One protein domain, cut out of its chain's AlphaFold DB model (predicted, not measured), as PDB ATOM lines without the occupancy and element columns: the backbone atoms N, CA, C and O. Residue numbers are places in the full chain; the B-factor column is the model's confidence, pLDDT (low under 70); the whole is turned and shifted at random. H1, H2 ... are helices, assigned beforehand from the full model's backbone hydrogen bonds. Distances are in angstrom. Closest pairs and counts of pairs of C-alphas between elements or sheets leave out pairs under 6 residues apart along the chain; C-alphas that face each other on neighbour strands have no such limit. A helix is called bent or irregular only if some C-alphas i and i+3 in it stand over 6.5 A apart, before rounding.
ATOM      1  N   PRO A 320      19.413  34.260 200.190       83.75
ATOM      2  CA  PRO A 320      18.548  33.323 200.891       83.75
ATOM      3  C   PRO A 320      19.124  33.020 202.277       83.75
ATOM      4  O   PRO A 320      20.315  32.736 202.422       83.75
ATOM      5  N   VAL A 321      18.265  33.074 203.296       82.19
ATOM      6  CA  VAL A 321      18.634  32.726 204.670       82.19
ATOM      7  C   VAL A 321      19.019  31.251 204.705       82.19
ATOM      8  O   VAL A 321      18.205  30.374 204.412       82.19
ATOM      9  N   ASN A 322      20.268  30.963 205.067       82.81
ATOM     10  CA  ASN A 322      20.710  29.588 205.229       82.81
ATOM     11  C   ASN A 322      20.139  29.020 206.534       82.81
ATOM     12  O   ASN A 322      20.694  29.240 207.609       82.81
ATOM     13  N   MET A 323      19.044  28.264 206.431       84.25
ATOM     14  CA  MET A 323      18.391  27.625 207.581       84.25
ATOM     15  C   MET A 323      19.331  26.707 208.370       84.25
ATOM     16  O   MET A 323      19.139  26.550 209.573       84.25
ATOM     17  N   ALA A 324      20.377  26.159 207.736       83.62
ATOM     18  CA  ALA A 324      21.359  25.325 208.420       83.62
ATOM     19  C   ALA A 324      22.163  26.092 209.485       83.62
ATOM     20  O   ALA A 324      22.657  25.468 210.416       83.62
ATOM     21  N   LEU A 325      22.254  27.429 209.396       79.56
ATOM     22  CA  LEU A 325      22.885  28.269 210.425       79.56
ATOM     23  C   LEU A 325      22.070  28.342 211.727       79.56
ATOM     24  O   LEU A 325      22.613  28.704 212.764       79.56
ATOM     25  N   PHE A 326      20.774  28.014 211.680       81.19
ATOM     26  CA  PHE A 326      19.875  28.036 212.842       81.19
ATOM     27  C   PHE A 326      19.629  26.643 213.429       81.19
ATOM     28  O   PHE A 326      18.924  26.506 214.428       81.19
ATOM     29  N   THR A 327      20.185  25.602 212.811       86.50
ATOM     30  CA  THR A 327      20.063  24.218 213.270       86.50
ATOM     31  C   THR A 327      21.416  23.711 213.745       86.50
ATOM     32  O   THR A 327      22.405  23.946 213.053       86.50
ATOM     33  N   PRO A 328      21.486  22.973 214.865       86.19
ATOM     34  CA  PRO A 328      22.754  22.446 215.337       86.19
ATOM     35  C   PRO A 328      23.323  21.458 214.316       86.19
ATOM     36  O   PRO A 328      22.651  20.524 213.875       86.19
ATOM     37  N   SER A 329      24.593  21.631 213.980       89.06
ATOM     38  CA  SER A 329      25.366  20.660 213.218       89.06
ATOM     39  C   SER A 329      25.442  19.313 213.958       89.06
ATOM     40  O   SER A 329      25.223  19.232 215.177       89.06
ATOM     41  N   PRO A 330      25.802  18.217 213.265       90.38
ATOM     42  CA  PRO A 330      26.042  16.932 213.919       90.38
ATOM     43  C   PRO A 330      27.086  17.012 215.047       90.38
ATOM     44  O   PRO A 330      26.942  16.339 216.070       90.38
ATOM     45  N   ALA A 331      28.110  17.859 214.887       89.62
ATOM     46  CA  ALA A 331      29.141  18.079 215.896       89.62
ATOM     47  C   ALA A 331      28.585  18.799 217.136       89.62
ATOM     48  O   ALA A 331      28.789  18.323 218.254       89.62
ATOM     49  N   GLU A 332      27.820  19.879 216.953       89.00
ATOM     50  CA  GLU A 332      27.176  20.623 218.048       89.00
ATOM     51  C   GLU A 332      26.129  19.772 218.775       89.00
ATOM     52  O   GLU A 332      26.060  19.774 220.004       89.00
ATOM     53  N   SER A 333      25.365  18.961 218.042       91.44
ATOM     54  CA  SER A 333      24.411  18.010 218.623       91.44
ATOM     55  C   SER A 333      25.110  16.954 219.487       91.44
ATOM     56  O   SER A 333      24.635  16.602 220.571       91.44
ATOM     57  N   ASN A 334      26.264  16.448 219.035       92.56
ATOM     58  CA  ASN A 334      27.070  15.520 219.824       92.56
ATOM     59  C   ASN A 334      27.676  16.207 221.057       92.56
ATOM     60  O   ASN A 334      27.664  15.632 222.146       92.56
ATOM     61  N   HIS A 335      28.147  17.445 220.912       92.25
ATOM     62  CA  HIS A 335      28.620  18.254 222.030       92.25
ATOM     63  C   HIS A 335      27.517  18.439 223.085       92.25
ATOM     64  O   HIS A 335      27.729  18.139 224.260       92.25
ATOM     65  N   TRP A 336      26.311  18.848 222.675       90.50
ATOM     66  CA  TRP A 336      25.160  19.001 223.568       90.50
ATOM     67  C   TRP A 336      24.853  17.710 224.338       90.50
ATOM     68  O   TRP A 336      24.663  17.729 225.556       90.50
ATOM     69  N   ARG A 337      24.897  16.558 223.656       92.25
ATOM     70  CA  ARG A 337      24.739  15.243 224.293       92.25
ATOM     71  C   ARG A 337      25.799  14.988 225.367       92.25
ATOM     72  O   ARG A 337      25.463  14.466 226.430       92.25
ATOM     73  N   LEU A 338      27.063  15.328 225.113       92.62
ATOM     74  CA  LEU A 338      28.138  15.195 226.102       92.62
ATOM     75  C   LEU A 338      27.916  16.117 227.308       92.62
ATOM     76  O   LEU A 338      28.132  15.690 228.439       92.62
ATOM     77  N   THR A 339      27.413  17.331 227.086       91.25
ATOM     78  CA  THR A 339      27.066  18.281 228.153       91.25
ATOM     79  C   THR A 339      25.955  17.747 229.055       91.25
ATOM     80  O   THR A 339      26.121  17.723 230.274       91.25
ATOM     81  N   VAL A 340      24.862  17.232 228.483       90.50
ATOM     82  CA  VAL A 340      23.771  16.611 229.261       90.50
ATOM     83  C   VAL A 340      24.271  15.381 230.027       90.50
ATOM     84  O   VAL A 340      23.980  15.235 231.215       90.50
ATOM     85  N   ARG A 341      25.088  14.526 229.392       90.88
ATOM     86  CA  ARG A 341      25.707  13.364 230.053       90.88
ATOM     87  C   ARG A 341      26.586  13.770 231.230       90.88
ATOM     88  O   ARG A 341      26.509  13.132 232.274       90.88
ATOM     89  N   ALA A 342      27.384  14.826 231.088       91.25
ATOM     90  CA  ALA A 342      28.233  15.314 232.165       91.25
ATOM     91  C   ALA A 342      27.420  15.862 233.346       91.25
ATOM     92  O   ALA A 342      27.770  15.620 234.502       91.25
ATOM     93  N   GLN A 343      26.308  16.547 233.067       90.94
ATOM     94  CA  GLN A 343      25.383  17.013 234.101       90.94
ATOM     95  C   GLN A 343      24.720  15.840 234.841       90.94
ATOM     96  O   GLN A 343      24.732  15.842 236.069       90.94
ATOM     97  N   LEU A 344      24.230  14.817 234.123       88.94
ATOM     98  CA  LEU A 344      23.677  13.589 234.724       88.94
ATOM     99  C   LEU A 344      24.717  12.849 235.570       88.94
ATOM    100  O   LEU A 344      24.450  12.455 236.702       88.94
ATOM    101  N   ALA A 345      25.928  12.689 235.038       89.06
ATOM    102  CA  ALA A 345      27.046  12.078 235.741       89.06
ATOM    103  C   ALA A 345      27.379  12.823 237.039       89.06
ATOM    104  O   ALA A 345      27.605  12.194 238.073       89.06
ATOM    105  N   LYS A 346      27.385  14.164 236.999       88.94
ATOM    106  CA  LYS A 346      27.602  15.005 238.179       88.94
ATOM    107  C   LYS A 346      26.492  14.799 239.207       88.94
ATOM    108  O   LYS A 346      26.802  14.572 240.371       88.94
ATOM    109  N   THR A 347      25.222  14.823 238.801       87.75
ATOM    110  CA  THR A 347      24.099  14.619 239.731       87.75
ATOM    111  C   THR A 347      24.071  13.220 240.322       87.75
ATOM    112  O   THR A 347      23.837  13.088 241.518       87.75
ATOM    113  N   LEU A 348      24.363  12.189 239.527       85.44
ATOM    114  CA  LEU A 348      24.464  10.818 240.014       85.44
ATOM    115  C   LEU A 348      25.573  10.714 241.059       85.44
ATOM    116  O   LEU A 348      25.327  10.279 242.172       85.44
ATOM    117  N   ARG A 349      26.781  11.181 240.742       86.38
ATOM    118  CA  ARG A 349      27.903  11.153 241.684       86.38
ATOM    119  C   ARG A 349      27.609  11.932 242.973       86.38
ATOM    120  O   ARG A 349      27.992  11.479 244.043       86.38
ATOM    121  N   ASP A 350      26.961  13.090 242.875       87.12
ATOM    122  CA  ASP A 350      26.681  13.941 244.034       87.12
ATOM    123  C   ASP A 350      25.547  13.383 244.927       87.12
ATOM    124  O   ASP A 350      25.535  13.691 246.119       87.12
ATOM    125  N   TYR A 351      24.602  12.601 244.374       86.00
ATOM    126  CA  TYR A 351      23.375  12.185 245.080       86.00
ATOM    127  C   TYR A 351      23.085  10.672 245.126       86.00
ATOM    128  O   TYR A 351      22.050  10.280 245.662       86.00
ATOM    129  N   ILE A 352      23.937   9.799 244.570       83.00
ATOM    130  CA  ILE A 352      23.635   8.357 244.472       83.00
ATOM    131  C   ILE A 352      23.389   7.698 245.832       83.00
ATOM    132  O   ILE A 352      22.515   6.845 245.939       83.00
ATOM    133  N   GLU A 353      24.106   8.114 246.876       83.00
ATOM    134  CA  GLU A 353      23.962   7.552 248.226       83.00
ATOM    135  C   GLU A 353      22.625   7.938 248.880       83.00
ATOM    136  O   GLU A 353      22.141   7.243 249.771       83.00
ATOM    137  N   GLN A 354      22.009   9.034 248.427       83.62
ATOM    138  CA  GLN A 354      20.722   9.539 248.898       83.62
ATOM    139  C   GLN A 354      19.541   8.999 248.073       83.62
ATOM    140  O   GLN A 354      18.387   9.180 248.468       83.62
ATOM    141  N   ILE A 355      19.798   8.343 246.935       80.06
ATOM    142  CA  ILE A 355      18.761   7.737 246.096       80.06
ATOM    143  C   ILE A 355      18.401   6.351 246.661       80.06
ATOM    144  O   ILE A 355      19.284   5.506 246.821       80.06
ATOM    145  N   PRO A 356      17.114   6.058 246.933       72.12
ATOM    146  CA  PRO A 356      16.684   4.724 247.351       72.12
ATOM    147  C   PRO A 356      17.062   3.663 246.305       72.12
ATOM    148  O   PRO A 356      16.667   3.775 245.148       72.12
ATOM    149  N   GLY A 357      17.832   2.645 246.706       71.81
ATOM    150  CA  GLY A 357      18.379   1.628 245.790       71.81
ATOM    151  C   GLY A 357      19.683   2.032 245.085       71.81
ATOM    152  O   GLY A 357      20.198   1.273 244.263       71.81
ATOM    153  N   GLY A 358      20.240   3.202 245.409       68.50
ATOM    154  CA  GLY A 358      21.514   3.680 244.887       68.50
ATOM    155  C   GLY A 358      22.695   2.779 245.263       68.50
ATOM    156  O   GLY A 358      22.747   2.181 246.341       68.50
ATOM    157  N   ARG A 359      23.663   2.661 244.348       71.44
ATOM    158  CA  ARG A 359      24.910   1.917 244.582       71.44
ATOM    159  C   ARG A 359      25.890   2.767 245.394       71.44
ATOM    160  O   ARG A 359      25.877   3.987 245.308       71.44
ATOM    161  N   ASP A 360      26.790   2.101 246.116       75.94
ATOM    162  CA  ASP A 360      27.935   2.752 246.765       75.94
ATOM    163  C   ASP A 360      28.732   3.568 245.732       75.94
ATOM    164  O   ASP A 360      29.092   3.044 244.669       75.94
ATOM    165  N   LEU A 361      29.020   4.831 246.057       76.06
ATOM    166  CA  LEU A 361      29.795   5.758 245.237       76.06
ATOM    167  C   LEU A 361      31.113   5.131 244.759       76.06
ATOM    168  O   LEU A 361      31.523   5.332 243.617       76.06
ATOM    169  N   LYS A 362      31.755   4.312 245.604       77.38
ATOM    170  CA  LYS A 362      33.029   3.635 245.298       77.38
ATOM    171  C   LYS A 362      32.919   2.562 244.217       77.38
ATOM    172  O   LYS A 362      33.938   2.129 243.687       77.38
ATOM    173  N   LYS A 363      31.703   2.104 243.912       77.88
ATOM    174  CA  LYS A 363      31.427   1.086 242.888       77.88
ATOM    175  C   LYS A 363      31.061   1.697 241.536       77.88
ATOM    176  O   LYS A 363      30.855   0.948 240.582       77.88
ATOM    177  N   LEU A 364      30.943   3.023 241.444       76.56
ATOM    178  CA  LEU A 364      30.702   3.689 240.171       76.56
ATOM    179  C   LEU A 364      31.975   3.702 239.311       76.56
ATOM    180  O   LEU A 364      33.075   3.879 239.837       76.56
ATOM    181  N   PRO A 365      31.840   3.550 237.982       81.19
ATOM    182  CA  PRO A 365      32.950   3.788 237.072       81.19
ATOM    183  C   PRO A 365      33.376   5.261 237.126       81.19
ATOM    184  O   PRO A 365      32.638   6.124 237.598       81.19
ATOM    185  N   LEU A 366      34.565   5.569 236.605       84.50
ATOM    186  CA  LEU A 366      35.016   6.952 236.476       84.50
ATOM    187  C   LEU A 366      34.069   7.718 235.536       84.50
ATOM    188  O   LEU A 366      34.062   7.492 234.327       84.50
ATOM    189  N   LEU A 367      33.263   8.619 236.101       85.56
ATOM    190  CA  LEU A 367      32.297   9.414 235.350       85.56
ATOM    191  C   LEU A 367      32.898  10.756 234.916       85.56
ATOM    192  O   LEU A 367      33.529  11.463 235.704       85.56
ATOM    193  N   VAL A 368      32.632  11.151 233.669       88.12
ATOM    194  CA  VAL A 368      32.938  12.499 233.177       88.12
ATOM    195  C   VAL A 368      31.868  13.448 233.705       88.12
ATOM    196  O   VAL A 368      30.749  13.452 233.217       88.12
ATOM    197  N   VAL A 369      32.207  14.236 234.723       88.75
ATOM    198  CA  VAL A 369      31.276  15.153 235.417       88.75
ATOM    199  C   VAL A 369      31.390  16.610 234.969       88.75
ATOM    200  O   VAL A 369      30.672  17.478 235.466       88.75
ATOM    201  N   ARG A 370      32.344  16.903 234.080       87.44
ATOM    202  CA  ARG A 370      32.563  18.236 233.518       87.44
ATOM    203  C   ARG A 370      32.169  18.210 232.044       87.44
ATOM    204  O   ARG A 370      32.614  17.300 231.340       87.44
ATOM    205  N   PRO A 371      31.329  19.149 231.584       88.62
ATOM    206  CA  PRO A 371      30.996  19.232 230.172       88.62
ATOM    207  C   PRO A 371      32.259  19.552 229.355       88.62
ATOM    208  O   PRO A 371      33.170  20.206 229.876       88.62
ATOM    209  N   PRO A 372      32.348  19.084 228.099       89.44
ATOM    210  CA  PRO A 372      33.423  19.498 227.207       89.44
ATOM    211  C   PRO A 372      33.386  21.023 226.996       89.44
ATOM    212  O   PRO A 372      32.303  21.608 226.994       89.44
ATOM    213  N   PRO A 373      34.540  21.687 226.820       86.25
ATOM    214  CA  PRO A 373      34.573  23.119 226.535       86.25
ATOM    215  C   PRO A 373      33.981  23.423 225.146       86.25
ATOM    216  O   PRO A 373      34.193  22.655 224.206       86.25
TER     217      PRO A 373
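This is residues 320 to 373 of the 536 residues of an uncharacterized protein of Melampsora larici-populina (strain 98AG31 / pathotype 3-4-7) (UniProt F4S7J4). One long helix, H2, makes most of the length; a thin lead with the one-turn helix H1, residues 320 to 327, sticks out beyond the first residues of H2, and after H2 a tail with no named element, residues 355 to 373, turns and folds back beside it. The printed part has 54 residues, with two named helices, H1 then H2, and no named strand; the class is all helix. It is extended, with a radius of gyration of the C-alphas of 16.4 A and spans of 56 by 20 by 13 A.

H2, residues 330 to 354, runs 36.1 A from C-alpha 330 at (26.042, 16.932, 213.919) to C-alpha 354 at (20.722, 9.539, 248.898). H1, residues 323 to 326, begins at C-alpha 323 at (18.391, 27.625, 207.581).

H2 has a kink of 34 degrees near residue 348 and is irregular: C-alphas 350 and 353 are 8.1 A apart. In H2, 19 of 21 O i to N i+4 pairs are within hydrogen-bond range; H1 is too short for such a pair. H1 and H2 are apart, though their link is tight.

The C-alphas of Pro 320 and Asp 360, the two farthest apart, are 55.9 A apart. The printed part has no cut. Mean pLDDT of the printed part is 85.0; residue 358 is under 70.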